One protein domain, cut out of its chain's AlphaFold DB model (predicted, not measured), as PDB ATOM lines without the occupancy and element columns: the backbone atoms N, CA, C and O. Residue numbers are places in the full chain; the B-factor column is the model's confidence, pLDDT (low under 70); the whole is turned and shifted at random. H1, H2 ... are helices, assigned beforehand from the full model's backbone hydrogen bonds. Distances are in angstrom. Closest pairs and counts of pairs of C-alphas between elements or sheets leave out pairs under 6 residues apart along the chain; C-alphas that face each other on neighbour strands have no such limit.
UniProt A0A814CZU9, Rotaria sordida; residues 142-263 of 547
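What this domain is: This is residues 142 to 263 of the 547 residues of a protein of Rotaria sordida (UniProt A0A814CZU9). Three long helices, H4, H5 and H6, form an up-and-down bundle, each running against the one before, and the hairpin of H2 and H3 packs on one end of it. H1 lies beyond that hairpin at the end of the rod, touching no helix. The printed part has 122 residues with six named helices, H1 to H6 in order, and no named strand: the class is all helix. It is only just loose, close to compact, with a radius of gyration of the C-alphas of 16.5 A, and spans 61 by 24 by 22 A.

How they stand to each other: H1, residues 142 to 153, is close to but not clearly touching H3, residues 171 to 181; their closest C-alphas, of Ile 151 and Leu 180, are 7.3 A apart. H2, residues 155 to 167, forms a hairpin with H3 at a shallow tilt of 20 degrees, closest at the C-alphas of Leu 165 and Leu 174, 6.3 A. H2 touches H4, residues 188 to 213, with residues 190 to 198 of H4 alone; the C-alphas of Tyr 159 and Leu 191 are closest, 6.4 A. H3 touches H5, residues 218 to 240, at a steep tilt of 52 degrees, through residues 235 to 240 of H5 alone; the C-alphas of Ala 175 and Val 239 are closest, 4.5 A. H4 and H5 form a hairpin, closest at the C-alphas of Gly 203 and Ile 228, 6.6 A. H6, residues 244 to 260, touches H4 through residues 192 to 204 of H4 alone, the same way at 30 degrees, a shallow tilt; the C-alphas of Tyr 200 and Val 253 are closest, 5.7 A. Every O i to N i+4 pair is within hydrogen-bond range in H1, H2, H3 and H5; in H4 21 of 22 are, in H6 12 of 13.

Where its parts are: H1 begins at C-alpha 142 (29.985, 41.677, 22.393). H4 is 38.2 A from first to last C-alpha, H5 32.1 A and H6 24.9 A. H6 ends at C-alpha 260 (43.057, 51.524, -23.028).

The domain as a whole: The C-alphas of Ser 142 and Asn 216, the two farthest apart, are 61.4 A apart. The printed part has no cut and no long link. Confidence is under 70 in residues 142 to 147, 210 to 216 and 260 to 263.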
ATOM      1  N   SER A 142      30.475  40.320  22.144       60.31
ATOM      2  CA  SER A 142      29.985  41.677  22.393       60.31
ATOM      3  C   SER A 142      30.998  42.740  21.965       60.31
ATOM      4  O   SER A 142      30.609  43.691  21.296       60.31
ATOM      5  N   LEU A 143      32.286  42.556  22.278       65.81
ATOM      6  CA  LEU A 143      33.360  43.459  21.848       65.81
ATOM      7  C   LEU A 143      33.504  43.507  20.329       65.81
ATOM      8  O   LEU A 143      33.522  44.597  19.771       65.81
ATOM      9  N   LYS A 144      33.497  42.351  19.651       67.00
ATOM     10  CA  LYS A 144      33.487  42.310  18.180       67.00
ATOM     11  C   LYS A 144      32.323  43.099  17.595       67.00
ATOM     12  O   LYS A 144      32.515  43.842  16.648       67.00
ATOM     13  N   LYS A 145      31.131  42.988  18.186       67.75
ATOM     14  CA  LYS A 145      29.948  43.721  17.718       67.75
ATOM     15  C   LYS A 145      30.054  45.228  17.939       67.75
ATOM     16  O   LYS A 145      29.569  45.989  17.111       67.75
ATOM     17  N   VAL A 146      30.663  45.659  19.042       69.56
ATOM     18  CA  VAL A 146      30.893  47.083  19.329       69.56
ATOM     19  C   VAL A 146      31.965  47.651  18.398       69.56
ATOM     20  O   VAL A 146      31.736  48.696  17.802       69.56
ATOM     21  N   GLU A 147      33.081  46.943  18.205       68.38
ATOM     22  CA  GLU A 147      34.110  47.309  17.224       68.38
ATOM     23  C   GLU A 147      33.534  47.372  15.806       68.38
ATOM     24  O   GLU A 147      33.767  48.341  15.091       68.38
ATOM     25  N   GLU A 148      32.727  46.385  15.412       72.75
ATOM     26  CA  GLU A 148      32.059  46.375  14.111       72.75
ATOM     27  C   GLU A 148      31.161  47.598  13.919       72.75
ATOM     28  O   GLU A 148      31.192  48.192  12.846       72.75
ATOM     29  N   VAL A 149      30.374  47.992  14.927       74.69
ATOM     30  CA  VAL A 149      29.497  49.173  14.842       74.69
ATOM     31  C   VAL A 149      30.316  50.464  14.772       74.69
ATOM     32  O   VAL A 149      30.070  51.280  13.888       74.69
ATOM     33  N   LEU A 150      31.332  50.616  15.627       75.25
ATOM     34  CA  LEU A 150      32.190  51.808  15.653       75.25
ATOM     35  C   LEU A 150      32.971  51.994  14.348       75.25
ATOM     36  O   LEU A 150      33.068  53.108  13.838       75.25
ATOM     37  N   ILE A 151      33.510  50.910  13.785       78.88
ATOM     38  CA  ILE A 151      34.219  50.967  12.503       78.88
ATOM     39  C   ILE A 151      33.225  51.228  11.369       78.88
ATOM     40  O   ILE A 151      33.528  52.015  10.475       78.88
ATOM     41  N   ARG A 152      32.034  50.607  11.402       81.12
ATOM     42  CA  ARG A 152      31.008  50.763  10.360       81.12
ATOM     43  C   ARG A 152      30.540  52.208  10.209       81.12
ATOM     44  O   ARG A 152      30.393  52.654   9.075       81.12
ATOM     45  N   ASP A 153      30.376  52.926  11.316       82.06
ATOM     46  CA  ASP A 153      29.963  54.335  11.314       82.06
ATOM     47  C   ASP A 153      31.047  55.277  10.749       82.06
ATOM     48  O   ASP A 153      30.738  56.388  10.328       82.06
ATOM     49  N   GLN A 154      32.308  54.829  10.688       84.25
ATOM     50  CA  GLN A 154      33.457  55.604  10.195       84.25
ATOM     51  C   GLN A 154      33.972  55.143   8.821       84.25
ATOM     52  O   GLN A 154      34.985  55.650   8.335       84.25
ATOM     53  N   LEU A 155      33.297  54.188   8.165       85.00
ATOM     54  CA  LEU A 155      33.772  53.616   6.900       85.00
ATOM     55  C   LEU A 155      33.928  54.661   5.793       85.00
ATOM     56  O   LEU A 155      34.904  54.596   5.052       85.00
ATOM     57  N   ASP A 156      33.030  55.641   5.699       85.94
ATOM     58  CA  ASP A 156      33.104  56.681   4.664       85.94
ATOM     59  C   ASP A 156      34.364  57.552   4.807       85.94
ATOM     60  O   ASP A 156      35.034  57.854   3.814       85.94
ATOM     61  N   VAL A 157      34.737  57.885   6.048       86.69
ATOM     62  CA  VAL A 157      35.974  58.617   6.364       86.69
ATOM     63  C   VAL A 157      37.187  57.751   6.036       86.69
ATOM     64  O   VAL A 157      38.086  58.196   5.327       86.69
ATOM     65  N   ILE A 158      37.176  56.479   6.450       86.56
ATOM     66  CA  ILE A 158      38.244  55.513   6.150       86.56
ATOM     67  C   ILE A 158      38.447  55.354   4.636       86.56
ATOM     68  O   ILE A 158      39.580  55.324   4.154       86.56
ATOM     69  N   TYR A 159      37.365  55.273   3.860       89.56
ATOM     70  CA  TYR A 159      37.433  55.177   2.406       89.56
ATOM     71  C   TYR A 159      37.982  56.456   1.768       89.56
ATOM     72  O   TYR A 159      38.799  56.366   0.848       89.56
ATOM     73  N   SER A 160      37.590  57.637   2.253       87.88
ATOM     74  CA  SER A 160      38.167  58.910   1.804       87.88
ATOM     75  C   SER A 160      39.672  58.977   2.087       87.88
ATOM     76  O   SER A 160      40.462  59.212   1.170       87.88
ATOM     77  N   GLU A 161      40.082  58.653   3.315       88.00
ATOM     78  CA  GLU A 161      41.488  58.641   3.728       88.00
ATOM     79  C   GLU A 161      42.312  57.614   2.953       88.00
ATOM     80  O   GLU A 161      43.421  57.904   2.507       88.00
ATOM     81  N   SER A 162      41.754  56.432   2.673       88.50
ATOM     82  CA  SER A 162      42.450  55.416   1.875       88.50
ATOM     83  C   SER A 162      42.839  55.927   0.479       88.50
ATOM     84  O   SER A 162      43.920  55.600  -0.012       88.50
ATOM     85  N   LYS A 163      42.024  56.799  -0.141       89.19
ATOM     86  CA  LYS A 163      42.360  57.447  -1.423       89.19
ATOM     87  C   LYS A 163      43.535  58.410  -1.277       89.19
ATOM     88  O   LYS A 163      44.411  58.427  -2.143       89.19
ATOM     89  N   ALA A 164      43.558  59.211  -0.211       88.88
ATOM     90  CA  ALA A 164      44.648  60.144   0.067       88.88
ATOM     91  C   ALA A 164      45.962  59.404   0.361       88.88
ATOM     92  O   ALA A 164      47.001  59.741  -0.205       88.88
ATOM     93  N   LEU A 165      45.912  58.342   1.168       90.00
ATOM     94  CA  LEU A 165      47.081  57.523   1.501       90.00
ATOM     95  C   LEU A 165      47.652  56.793   0.282       90.00
ATOM     96  O   LEU A 165      48.870  56.736   0.137       90.00
ATOM     97  N   LEU A 166      46.796  56.293  -0.618       89.12
ATOM     98  CA  LEU A 166      47.224  55.708  -1.893       89.12
ATOM     99  C   LEU A 166      47.942  56.734  -2.780       89.12
ATOM    100  O   LEU A 166      49.011  56.445  -3.309       89.12
ATOM    101  N   ARG A 167      47.393  57.951  -2.910       87.12
ATOM    102  CA  ARG A 167      48.012  59.037  -3.695       87.12
ATOM    103  C   ARG A 167      49.359  59.490  -3.134       87.12
ATOM    104  O   ARG A 167      50.243  59.829  -3.910       87.12
ATOM    105  N   ASN A 168      49.501  59.477  -1.811       89.06
ATOM    106  CA  ASN A 168      50.712  59.895  -1.105       89.06
ATOM    107  C   ASN A 168      51.678  58.732  -0.806       89.06
ATOM    108  O   ASN A 168      52.635  58.925  -0.062       89.06
ATOM    109  N   GLU A 169      51.415  57.528  -1.331       87.06
ATOM    110  CA  GLU A 169      52.240  56.318  -1.150       87.06
ATOM    111  C   GLU A 169      52.516  55.952   0.326       87.06
ATOM    112  O   GLU A 169      53.532  55.347   0.681       87.06
ATOM    113  N   ARG A 170      51.576  56.277   1.223       90.50
ATOM    114  CA  ARG A 170      51.670  55.993   2.664       90.50
ATOM    115  C   ARG A 170      51.251  54.555   2.983       90.50
ATOM    116  O   ARG A 170      50.174  54.291   3.514       90.50
ATOM    117  N   HIS A 171      52.117  53.603   2.635       89.31
ATOM    118  CA  HIS A 171      51.827  52.165   2.725       89.31
ATOM    119  C   HIS A 171      51.618  51.648   4.158       89.31
ATOM    120  O   HIS A 171      50.793  50.760   4.365       89.31
ATOM    121  N   GLN A 172      52.338  52.188   5.147       88.81
ATOM    122  CA  GLN A 172      52.230  51.748   6.546       88.81
ATOM    123  C   GLN A 172      50.847  52.053   7.125       88.81
ATOM    124  O   GLN A 172      50.195  51.171   7.677       88.81
ATOM    125  N   ASP A 173      50.360  53.277   6.928       87.69
ATOM    126  CA  ASP A 173      49.048  53.701   7.425       87.69
ATOM    127  C   ASP A 173      47.914  53.002   6.676       87.69
ATOM    128  O   ASP A 173      46.917  52.599   7.273       87.69
ATOM    129  N   LEU A 174      48.093  52.776   5.371       90.44
ATOM    130  CA  LEU A 174      47.144  52.002   4.580       90.44
ATOM    131  C   LEU A 174      47.037  50.550   5.081       90.44
ATOM    132  O   LEU A 174      45.946  49.981   5.067       90.44
ATOM    133  N   ALA A 175      48.134  49.961   5.570       89.31
ATOM    134  CA  ALA A 175      48.124  48.619   6.149       89.31
ATOM    135  C   ALA A 175      47.363  48.581   7.486       89.31
ATOM    136  O   ALA A 175      46.645  47.617   7.760       89.31
ATOM    137  N   LEU A 176      47.469  49.636   8.304       87.19
ATOM    138  CA  LEU A 176      46.676  49.783   9.530       87.19
ATOM    139  C   LEU A 176      45.183  49.921   9.211       87.19
ATOM    140  O   LEU A 176      44.364  49.186   9.765       87.19
ATOM    141  N   LEU A 177      44.830  50.774   8.244       87.25
ATOM    142  CA  LEU A 177      43.448  50.895   7.771       87.25
ATOM    143  C   LEU A 177      42.908  49.567   7.246       87.25
ATOM    144  O   LEU A 177      41.783  49.189   7.569       87.25
ATOM    145  N   PHE A 178      43.705  48.821   6.480       88.75
ATOM    146  CA  PHE A 178      43.295  47.511   5.993       88.75
ATOM    147  C   PHE A 178      42.994  46.540   7.143       88.75
ATOM    148  O   PHE A 178      41.969  45.857   7.101       88.75
ATOM    149  N   LYS A 179      43.817  46.511   8.202       87.31
ATOM    150  CA  LYS A 179      43.552  45.683   9.394       87.31
ATOM    151  C   LYS A 179      42.227  46.038  10.068       87.31
ATOM    152  O   LYS A 179      41.563  45.127  10.555       87.31
ATOM    153  N   LEU A 180      41.852  47.318  10.107       85.12
ATOM    154  CA  LEU A 180      40.578  47.775  10.675       85.12
ATOM    155  C   LEU A 180      39.397  47.372   9.783       85.12
ATOM    156  O   LEU A 180      38.452  46.742  10.254       85.12
ATOM    157  N   VAL A 181      39.483  47.648   8.479       86.12
ATOM    158  CA  VAL A 181      38.433  47.318   7.499       86.12
ATOM    159  C   VAL A 181      38.201  45.807   7.411       86.12
ATOM    160  O   VAL A 181      37.060  45.367   7.291       86.12
ATOM    161  N   ASN A 182      39.253  44.993   7.534       87.00
ATOM    162  CA  ASN A 182      39.157  43.533   7.475       87.00
ATOM    163  C   ASN A 182      38.412  42.909   8.672       87.00
ATOM    164  O   ASN A 182      38.017  41.746   8.611       87.00
ATOM    165  N   ARG A 183      38.197  43.660   9.761       84.19
ATOM    166  CA  ARG A 183      37.380  43.206  10.901       84.19
ATOM    167  C   ARG A 183      35.884  43.315  10.631       84.19
ATOM    168  O   ARG A 183      35.113  42.636  11.300       84.19
ATOM    169  N   VAL A 184      35.473  44.135   9.661       84.06
ATOM    170  CA  VAL A 184      34.063  44.346   9.319       84.06
ATOM    171  C   VAL A 184      33.691  43.514   8.087       84.06
ATOM    172  O   VAL A 184      34.257  43.716   7.007       84.06
ATOM    173  N   PRO A 185      32.697  42.611   8.187       80.44
ATOM    174  CA  PRO A 185      32.240  41.830   7.044       80.44
ATOM    175  C   PRO A 185      31.809  42.725   5.872       80.44
ATOM    176  O   PRO A 185      31.041  43.671   6.050       80.44
ATOM    177  N   ASN A 186      32.257  42.390   4.659       82.44
ATOM    178  CA  ASN A 186      31.961  43.081   3.392       82.44
ATOM    179  C   ASN A 186      32.523  44.507   3.221       82.44
ATOM    180  O   ASN A 186      32.357  45.069   2.138       82.44
ATOM    181  N   ALA A 187      33.207  45.088   4.213       84.81
ATOM    182  CA  ALA A 187      33.783  46.434   4.096       84.81
ATOM    183  C   ALA A 187      35.014  46.478   3.165       84.81
ATOM    184  O   ALA A 187      35.290  47.473   2.496       84.81
ATOM    185  N   THR A 188      35.720  45.354   3.028       86.69
ATOM    186  CA  THR A 188      36.879  45.215   2.132       86.69
ATOM    187  C   THR A 188      36.531  45.396   0.651       86.69
ATOM    188  O   THR A 188      37.399  45.769  -0.135       86.69
ATOM    189  N   ASN A 189      35.268  45.194   0.259       88.19
ATOM    190  CA  ASN A 189      34.826  45.308  -1.133       88.19
ATOM    191  C   ASN A 189      34.946  46.731  -1.682       88.19
ATOM    192  O   ASN A 189      35.317  46.911  -2.842       88.19
ATOM    193  N   GLU A 190      34.629  47.745  -0.876       88.94
ATOM    194  CA  GLU A 190      34.713  49.136  -1.324       88.94
ATOM    195  C   GLU A 190      36.169  49.609  -1.350       88.94
ATOM    196  O   GLU A 190      36.609  50.197  -2.338       88.94
ATOM    197  N   LEU A 191      36.963  49.224  -0.345       89.38
ATOM    198  CA  LEU A 191      38.411  49.446  -0.345       89.38
ATOM    199  C   LEU A 191      39.082  48.813  -1.575       89.38
ATOM    200  O   LEU A 191      39.916  49.443  -2.223       89.38
ATOM    201  N   LYS A 192      38.668  47.600  -1.956       89.88
ATOM    202  CA  LYS A 192      39.126  46.938  -3.182       89.88
ATOM    203  C   LYS A 192      38.823  47.774  -4.425       89.88
ATOM    204  O   LYS A 192      39.719  47.962  -5.241       89.88
ATOM    205  N   LYS A 193      37.607  48.314  -4.574       90.69
ATOM    206  CA  LYS A 193      37.263  49.193  -5.712       90.69
ATOM    207  C   LYS A 193      38.105  50.467  -5.734       90.69
ATOM    208  O   LYS A 193      38.507  50.911  -6.805       90.69
ATOM    209  N   ILE A 194      38.376  51.050  -4.567       90.19
ATOM    210  CA  ILE A 194      39.219  52.245  -4.440       90.19
ATOM    211  C   ILE A 194      40.638  51.951  -4.929       90.19
ATOM    212  O   ILE A 194      41.173  52.706  -5.741       90.19
ATOM    213  N   VAL A 195      41.211  50.826  -4.495       90.19
ATOM    214  CA  VAL A 195      42.525  50.365  -4.950       90.19
ATOM    215  C   VAL A 195      42.504  50.050  -6.451       90.19
ATOM    216  O   VAL A 195      43.381  50.522  -7.167       90.19
ATOM    217  N   GLU A 196      41.486  49.340  -6.958       90.25
ATOM    218  CA  GLU A 196      41.326  49.055  -8.397       90.25
ATOM    219  C   GLU A 196      41.350  50.345  -9.234       90.25
ATOM    220  O   GLU A 196      42.096  50.447 -10.211       90.25
ATOM    221  N   ASN A 197      40.561  51.348  -8.841       90.81
ATOM    222  CA  ASN A 197      40.467  52.613  -9.565       90.81
ATOM    223  C   ASN A 197      41.768  53.415  -9.488       90.81
ATOM    224  O   ASN A 197      42.222  53.917 -10.511       90.81
ATOM    225  N   HIS A 198      42.402  53.479  -8.315       90.31
ATOM    226  CA  HIS A 198      43.669  54.186  -8.152       90.31
ATOM    227  C   HIS A 198      44.777  53.587  -9.030       90.31
ATOM    228  O   HIS A 198      45.466  54.317  -9.741       90.31
ATOM    229  N   ILE A 199      44.928  52.257  -9.020       89.50
ATOM    230  CA  ILE A 199      45.934  51.563  -9.837       89.50
ATOM    231  C   ILE A 199      45.661  51.797 -11.324       89.50
ATOM    232  O   ILE A 199      46.594  52.026 -12.092       89.50
ATOM    233  N   TYR A 200      44.391  51.763 -11.737       88.06
ATOM    234  CA  TYR A 200      44.028  52.004 -13.128       88.06
ATOM    235  C   TYR A 200      44.339  53.442 -13.556       88.06
ATOM    236  O   TYR A 200      45.000  53.631 -14.570       88.06
ATOM    237  N   GLU A 201      43.918  54.449 -12.787       88.19
ATOM    238  CA  GLU A 201      44.165  55.865 -13.103       88.19
ATOM    239  C   GLU A 201      45.664  56.176 -13.194       88.19
ATOM    240  O   GLU A 201      46.121  56.784 -14.164       88.19
ATOM    241  N   MET A 202      46.449  55.703 -12.223       86.88
ATOM    242  CA  MET A 202      47.901  55.883 -12.221       86.88
ATOM    243  C   MET A 202      48.578  55.127 -13.366       86.88
ATOM    244  O   MET A 202      49.494  55.654 -14.003       86.88
ATOM    245  N   GLY A 203      48.125  53.903 -13.649       85.31
ATOM    246  CA  GLY A 203      48.642  53.090 -14.743       85.31
ATOM    247  C   GLY A 203      48.386  53.731 -16.105       85.31
ATOM    248  O   GLY A 203      49.319  53.855 -16.895       85.31
ATOM    249  N   ILE A 204      47.162  54.209 -16.355       82.44
ATOM    250  CA  ILE A 204      46.813  54.920 -17.591       82.44
ATOM    251  C   ILE A 204      47.634  56.190 -17.733       82.44
ATOM    252  O   ILE A 204      48.259  56.365 -18.768       82.44
ATOM    253  N   ASN A 205      47.726  57.025 -16.697       84.31
ATOM    254  CA  ASN A 205      48.512  58.259 -16.764       84.31
ATOM    255  C   ASN A 205      49.989  57.978 -17.104       84.31
ATOM    256  O   ASN A 205      50.590  58.652 -17.941       84.31
ATOM    257  N   THR A 206      50.565  56.933 -16.504       83.12
ATOM    258  CA  THR A 206      51.949  56.520 -16.772       83.12
ATOM    259  C   THR A 206      52.116  56.039 -18.214       83.12
ATOM    260  O   THR A 206      53.042  56.466 -18.905       83.12
ATOM    261  N   ILE A 207      51.195  55.199 -18.697       78.75
ATOM    262  CA  ILE A 207      51.203  54.716 -20.080       78.75
ATOM    263  C   ILE A 207      50.981  55.871 -21.059       78.75
ATOM    264  O   ILE A 207      51.682  55.937 -22.057       78.75
ATOM    265  N   GLU A 208      50.067  56.801 -20.783       76.88
ATOM    266  CA  GLU A 208      49.747  57.946 -21.642       76.88
ATOM    267  C   GLU A 208      50.931  58.904 -21.784       76.88
ATOM    268  O   GLU A 208      51.288  59.282 -22.904       76.88
ATOM    269  N   ARG A 209      51.602  59.225 -20.670       74.94
ATOM    270  CA  ARG A 209      52.827  60.040 -20.654       74.94
ATOM    271  C   ARG A 209      53.918  59.456 -21.537       74.94
ATOM    272  O   ARG A 209      54.559  60.184 -22.288       74.94
ATOM    273  N   VAL A 210      54.101  58.143 -21.457       69.62
ATOM    274  CA  VAL A 210      55.067  57.417 -22.280       69.62
ATOM    275  C   VAL A 210      54.564  57.310 -23.723       69.62
ATOM    276  O   VAL A 210      55.343  57.477 -24.659       69.62
ATOM    277  N   SER A 211      53.257  57.122 -23.922       59.34
ATOM    278  CA  SER A 211      52.637  56.933 -25.233       59.34
ATOM    279  C   SER A 211      52.776  58.159 -26.131       59.34
ATOM    280  O   SER A 211      53.007  57.970 -27.315       59.34
ATOM    281  N   GLY A 212      52.720  59.387 -25.598       57.62
ATOM    282  CA  GLY A 212      52.844  60.621 -26.388       57.62
ATOM    283  C   GLY A 212      54.238  60.842 -26.992       57.62
ATOM    284  O   GLY A 212      54.357  61.309 -28.121       57.62
ATOM    285  N   THR A 213      55.298  60.449 -26.280       56.56
ATOM    286  CA  THR A 213      56.699  60.502 -26.748       56.56
ATOM    287  C   THR A 213      57.159  59.231 -27.470       56.56
ATOM    288  O   THR A 213      58.143  59.274 -28.206       56.56
ATOM    289  N   ALA A 214      56.464  58.101 -27.283       52.72
ATOM    290  CA  ALA A 214      56.941  56.765 -27.648       52.72
ATOM    291  C   ALA A 214      55.877  55.872 -28.315       52.72
ATOM    292  O   ALA A 214      55.845  54.661 -28.100       52.72
ATOM    293  N   ILE A 215      55.030  56.436 -29.186       54.44
ATOM    294  CA  ILE A 215      54.016  55.707 -29.986       54.44
ATOM    295  C   ILE A 215      54.594  54.464 -30.705       54.44
ATOM    296  O   ILE A 215      53.826  53.549 -31.008       54.44
ATOM    297  N   ASN A 216      55.914  54.421 -30.926       67.31
ATOM    298  CA  ASN A 216      56.635  53.407 -31.691       67.31
ATOM    299  C   ASN A 216      57.814  52.739 -30.949       67.31
ATOM    300  O   ASN A 216      58.637  52.128 -31.631       67.31
ATOM    301  N   ASP A 217      57.934  52.837 -29.616       84.06
ATOM    302  CA  ASP A 217      58.982  52.115 -28.863       84.06
ATOM    303  C   ASP A 217      58.401  50.917 -28.082       84.06
ATOM    304  O   ASP A 217      57.857  51.083 -26.985       84.06
ATOM    305  N   PRO A 218      58.518  49.687 -28.622       87.62
ATOM    306  CA  PRO A 218      58.082  48.473 -27.945       87.62
ATOM    307  C   PRO A 218      58.759  48.237 -26.596       87.62
ATOM    308  O   PRO A 218      58.113  47.725 -25.685       87.62
ATOM    309  N   LYS A 219      60.047  48.578 -26.459       88.00
ATOM    310  CA  LYS A 219      60.813  48.287 -25.244       88.00
ATOM    311  C   LYS A 219      60.291  49.124 -24.087       88.00
ATOM    312  O   LYS A 219      59.904  48.569 -23.064       88.00
ATOM    313  N   LEU A 220      60.216  50.436 -24.292       87.12
ATOM    314  CA  LEU A 220      59.767  51.366 -23.260       87.12
ATOM    315  C   LEU A 220      58.335  51.059 -22.799       87.12
ATOM    316  O   LEU A 220      58.050  51.088 -21.602       87.12
ATOM    317  N   TYR A 221      57.443  50.707 -23.729       86.69
ATOM    318  CA  TYR A 221      56.067  50.333 -23.401       86.69
ATOM    319  C   TYR A 221      55.993  49.083 -22.507       86.69
ATOM    320  O   TYR A 221      55.319  49.097 -21.476       86.69
ATOM    321  N   ILE A 222      56.704  48.010 -22.871       88.81
ATOM    322  CA  ILE A 222      56.683  46.754 -22.109       88.81
ATOM    323  C   ILE A 222      57.368  46.910 -20.748       88.81
ATOM    324  O   ILE A 222      56.829  46.434 -19.749       88.81
ATOM    325  N   GLU A 223      58.497  47.618 -20.680       89.12
ATOM    326  CA  GLU A 223      59.183  47.909 -19.416       89.12
ATOM    327  C   GLU A 223      58.295  48.736 -18.473       89.12
ATOM    328  O   GLU A 223      58.152  48.378 -17.307       89.12
ATOM    329  N   THR A 224      57.566  49.730 -18.991       88.62
ATOM    330  CA  THR A 224      56.611  50.520 -18.192       88.62
ATOM    331  C   THR A 224      55.503  49.649 -17.584       88.62
ATOM    332  O   THR A 224      55.171  49.792 -16.406       88.62
ATOM    333  N   ILE A 225      54.932  48.711 -18.351       87.88
ATOM    334  CA  ILE A 225      53.912  47.781 -17.831       87.88
ATOM    335  C   ILE A 225      54.501  46.869 -16.750       87.88
ATOM    336  O   ILE A 225      53.842  46.599 -15.742       87.88
ATOM    337  N   LEU A 226      55.731  46.392 -16.944       89.94
ATOM    338  CA  LEU A 226      56.427  45.558 -15.968       89.94
ATOM    339  C   LEU A 226      56.728  46.321 -14.674       89.94
ATOM    340  O   LEU A 226      56.582  45.752 -13.592       89.94
ATOM    341  N   ASP A 227      57.078  47.599 -14.759       90.31
ATOM    342  CA  ASP A 227      57.328  48.440 -13.588       90.31
ATOM    343  C   ASP A 227      56.042  48.713 -12.804       90.31
ATOM    344  O   ASP A 227      56.020  48.560 -11.580       90.31
ATOM    345  N   ILE A 228      54.935  49.002 -13.500       88.81
ATOM    346  CA  ILE A 228      53.597  49.091 -12.894       88.81
ATOM    347  C   ILE A 228      53.252  47.767 -12.198       88.81
ATOM    348  O   ILE A 228      52.823  47.762 -11.042       88.81
ATOM    349  N   HIS A 229      53.473  46.633 -12.872       89.12
ATOM    350  CA  HIS A 229      53.246  45.310 -12.297       89.12
ATOM    351  C   HIS A 229      54.034  45.115 -10.995       89.12
ATOM    352  O   HIS A 229      53.435  44.751  -9.982       89.12
ATOM    353  N   LYS A 230      55.347  45.376 -11.006       91.88
ATOM    354  CA  LYS A 230      56.227  45.210  -9.839       91.88
ATOM    355  C   LYS A 230      55.802  46.119  -8.687       91.88
ATOM    356  O   LYS A 230      55.631  45.638  -7.569       91.88
ATOM    357  N   LYS A 231      55.565  47.406  -8.966       91.06
ATOM    358  CA  LYS A 231      55.163  48.408  -7.965       91.06
ATOM    359  C   LYS A 231      53.910  47.977  -7.206       91.06
ATOM    360  O   LYS A 231      53.897  47.967  -5.976       91.06
ATOM    361  N   TYR A 232      52.862  47.591  -7.928       89.69
ATOM    362  CA  TYR A 232      51.587  47.253  -7.298       89.69
ATOM    363  C   TYR A 232      51.529  45.823  -6.755       89.69
ATOM    364  O   TYR A 232      50.751  45.564  -5.839       89.69
ATOM    365  N   LEU A 233      52.383  44.912  -7.230       89.44
ATOM    366  CA  LEU A 233      52.565  43.615  -6.577       89.44
ATOM    367  C   LEU A 233      53.174  43.790  -5.176       89.44
ATOM    368  O   LEU A 233      52.656  43.218  -4.220       89.44
ATOM    369  N   ILE A 234      54.200  44.639  -5.039       91.38
ATOM    370  CA  ILE A 234      54.813  44.977  -3.743       91.38
ATOM    371  C   ILE A 234      53.790  45.642  -2.812       91.38
ATOM    372  O   ILE A 234      53.726  45.307  -1.630       91.38
ATOM    373  N   LEU A 235      52.943  46.539  -3.336       90.12
ATOM    374  CA  LEU A 235      51.846  47.137  -2.566       90.12
ATOM    375  C   LEU A 235      50.912  46.055  -2.002       90.12
ATOM    376  O   LEU A 235      50.624  46.051  -0.807       90.12
ATOM    377  N   VAL A 236      50.465  45.113  -2.839       90.56
ATOM    378  CA  VAL A 236      49.557  44.034  -2.414       90.56
ATOM    379  C   VAL A 236      50.200  43.094  -1.398       90.56
ATOM    380  O   VAL A 236      49.539  42.676  -0.446       90.56
ATOM    381  N   GLN A 237      51.489  42.806  -1.551       90.75
ATOM    382  CA  GLN A 237      52.233  41.985  -0.602       90.75
ATOM    383  C   GLN A 237      52.372  42.672   0.760       90.75
ATOM    384  O   GLN A 237      52.033  42.071   1.777       90.75
ATOM    385  N   ASN A 238      52.812  43.932   0.778       89.94
ATOM    386  CA  ASN A 238      53.174  44.625   2.015       89.94
ATOM    387  C   ASN A 238      51.970  45.200   2.772       89.94
ATOM    388  O   ASN A 238      51.984  45.242   3.999       89.94
ATOM    389  N   VAL A 239      50.945  45.672   2.058       89.94
ATOM    390  CA  VAL A 239      49.790  46.362   2.659       89.94
ATOM    391  C   VAL A 239      48.627  45.408   2.891       89.94
ATOM    392  O   VAL A 239      47.993  45.437   3.944       89.94
ATOM    393  N   PHE A 240      48.351  44.551   1.909       90.19
ATOM    394  CA  PHE A 240      47.174  43.682   1.904       90.19
ATOM    395  C   PHE A 240      47.509  42.224   2.254       90.19
ATOM    396  O   PHE A 240      46.651  41.356   2.110       90.19
ATOM    397  N   ASN A 241      48.737  41.937   2.713       88.56
ATOM    398  CA  ASN A 241      49.213  40.600   3.100       88.56
ATOM    399  C   ASN A 241      48.922  39.519   2.047       88.56
ATOM    400  O   ASN A 241      48.564  38.389   2.382       88.56
ATOM    401  N   ASN A 242      49.042  39.872   0.762       87.88
ATOM    402  CA  ASN A 242      48.768  38.970  -0.356       87.88
ATOM    403  C   ASN A 242      47.329  38.399  -0.359       87.88
ATOM    404  O   ASN A 242      47.094  37.260  -0.771       87.88
ATOM    405  N   ALA A 243      46.356  39.183   0.115       87.88
ATOM    406  CA  ALA A 243      44.946  38.813   0.090       87.88
ATOM    407  C   ALA A 243      44.469  38.540  -1.349       87.88
ATOM    408  O   ALA A 243      44.593  39.393  -2.232       87.88
ATOM    409  N   GLN A 244      43.877  37.360  -1.569       88.19
ATOM    410  CA  GLN A 244      43.473  36.873  -2.897       88.19
ATOM    411  C   GLN A 244      42.570  37.861  -3.643       88.19
ATOM    412  O   GLN A 244      42.765  38.110  -4.832       88.19
ATOM    413  N   ASP A 245      41.642  38.507  -2.938       87.19
ATOM    414  CA  ASP A 245      40.716  39.465  -3.544       87.19
ATOM    415  C   ASP A 245      41.421  40.688  -4.146       87.19
ATOM    416  O   ASP A 245      40.949  41.220  -5.157       87.19
ATOM    417  N   PHE A 246      42.549  41.110  -3.561       87.94
ATOM    418  CA  PHE A 246      43.369  42.225  -4.042       87.94
ATOM    419  C   PHE A 246      44.306  41.808  -5.181       87.94
ATOM    420  O   PHE A 246      44.534  42.599  -6.095       87.94
ATOM    421  N   ILE A 247      44.783  40.558  -5.192       87.62
ATOM    422  CA  ILE A 247      45.519  39.993  -6.337       87.62
ATOM    423  C   ILE A 247      44.603  39.943  -7.568       87.62
ATOM    424  O   ILE A 247      44.970  40.426  -8.638       87.62
ATOM    425  N   ILE A 248      43.372  39.448  -7.399       87.56
ATOM    426  CA  ILE A 248      42.367  39.387  -8.471       87.56
ATOM    427  C   ILE A 248      42.005  40.797  -8.970       87.56
ATOM    428  O   ILE A 248      41.885  41.010 -10.179       87.56
ATOM    429  N   ALA A 249      41.852  41.771  -8.062       86.75
ATOM    430  CA  ALA A 249      41.666  43.184  -8.416       86.75
ATOM    431  C   ALA A 249      42.816  43.710  -9.282       86.75
ATOM    432  O   ALA A 249      42.587  44.305 -10.336       86.75
ATOM    433  N   LEU A 250      44.052  43.471  -8.849       87.00
ATOM    434  CA  LEU A 250      45.246  43.912  -9.553       87.00
ATOM    435  C   LEU A 250      45.316  43.310 -10.968       87.00
ATOM    436  O   LEU A 250      45.567  44.035 -11.930       87.00
ATOM    437  N   ASP A 251      45.040  42.015 -11.119       85.56
ATOM    438  CA  ASP A 251      45.023  41.343 -12.426       85.56
ATOM    439  C   ASP A 251      43.929  41.877 -13.355       85.56
ATOM    440  O   ASP A 251      44.161  42.062 -14.553       85.56
ATOM    441  N   LYS A 252      42.758  42.212 -12.808       86.44
ATOM    442  CA  LYS A 252      41.679  42.865 -13.556       86.44
ATOM    443  C   LYS A 252      42.091  44.253 -14.053       86.44
ATOM    444  O   LYS A 252      41.820  44.591 -15.204       86.44
ATOM    445  N   VAL A 253      42.767  45.047 -13.221       84.31
ATOM    446  CA  VAL A 253      43.262  46.374 -13.619       84.31
ATOM    447  C   VAL A 253      44.298  46.263 -14.730       84.31
ATOM    448  O   VAL A 253      44.192  46.973 -15.725       84.31
ATOM    449  N   LYS A 254      45.256  45.338 -14.612       81.31
ATOM    450  CA  LYS A 254      46.306  45.124 -15.621       81.31
ATOM    451  C   LYS A 254      45.737  44.784 -17.000       81.31
ATOM    452  O   LYS A 254      46.189  45.352 -17.990       81.31
ATOM    453  N   LYS A 255      44.707  43.932 -17.066       82.56
ATOM    454  CA  LYS A 255      43.978  43.652 -18.319       82.56
ATOM    455  C   LYS A 255      43.292  44.896 -18.888       82.56
ATOM    456  O   LYS A 255      43.292  45.125 -20.089       82.56
ATOM    457  N   ARG A 256      42.743  45.750 -18.023       82.50
ATOM    458  CA  ARG A 256      42.105  47.005 -18.447       82.50
ATOM    459  C   ARG A 256      43.122  48.030 -18.973       82.50
ATOM    460  O   ARG A 256      42.812  48.792 -19.890       82.50
ATOM    461  N   LEU A 257      44.337  48.046 -18.416       79.12
ATOM    462  CA  LEU A 257      45.429  48.919 -18.863       79.12
ATOM    463  C   LEU A 257      45.870  48.591 -20.297       79.12
ATOM    464  O   LEU A 257      46.030  49.505 -21.104       79.12
ATOM    465  N   THR A 258      45.997  47.306 -20.645       74.62
ATOM    466  CA  THR A 258      46.415  46.876 -21.994       74.62
ATOM    467  C   THR A 258      45.377  47.186 -23.080       74.62
ATOM    468  O   THR A 258      45.755  47.356 -24.238       74.62
ATOM    469  N   GLN A 259      44.093  47.329 -22.729       74.31
ATOM    470  CA  GLN A 259      43.017  47.726 -23.656       74.31
ATOM    471  C   GLN A 259      43.002  49.231 -23.968       74.31
ATOM    472  O   GLN A 259      42.696  49.638 -25.087       74.31
ATOM    473  N   THR A 260      43.298  50.068 -22.968       65.56
ATOM    474  CA  THR A 260      43.057  51.524 -23.028       65.56
ATOM    475  C   THR A 260      44.229  52.288 -23.663       65.56
ATOM    476  O   THR A 260      44.071  53.435 -24.066       65.56
ATOM    477  N   ALA A 261      45.395  51.650 -23.814       58.50
ATOM    478  CA  ALA A 261      46.640  52.225 -24.339       58.50
ATOM    479  C   ALA A 261      46.634  52.541 -25.861       58.50
ATOM    480  O   ALA A 261      47.591  52.255 -26.583       58.50
ATOM    481  N   GLY A 262      45.552  53.133 -26.372       55.78
ATOM    482  CA  GLY A 262      45.456  53.720 -27.713       55.78
ATOM    483  C   GLY A 262      44.858  52.832 -28.810       55.78
ATOM    484  O   GLY A 262      44.573  53.346 -29.885       55.78
ATOM    485  N   SER A 263      44.660  51.529 -28.572       59.97
ATOM    486  CA  SER A 263      43.835  50.594 -29.367       59.97
ATOM    487  C   SER A 263      44.000  49.182 -28.795       59.97
ATOM    488  O   SER A 263      45.121  48.794 -28.454       59.97
TER     489      SER A 263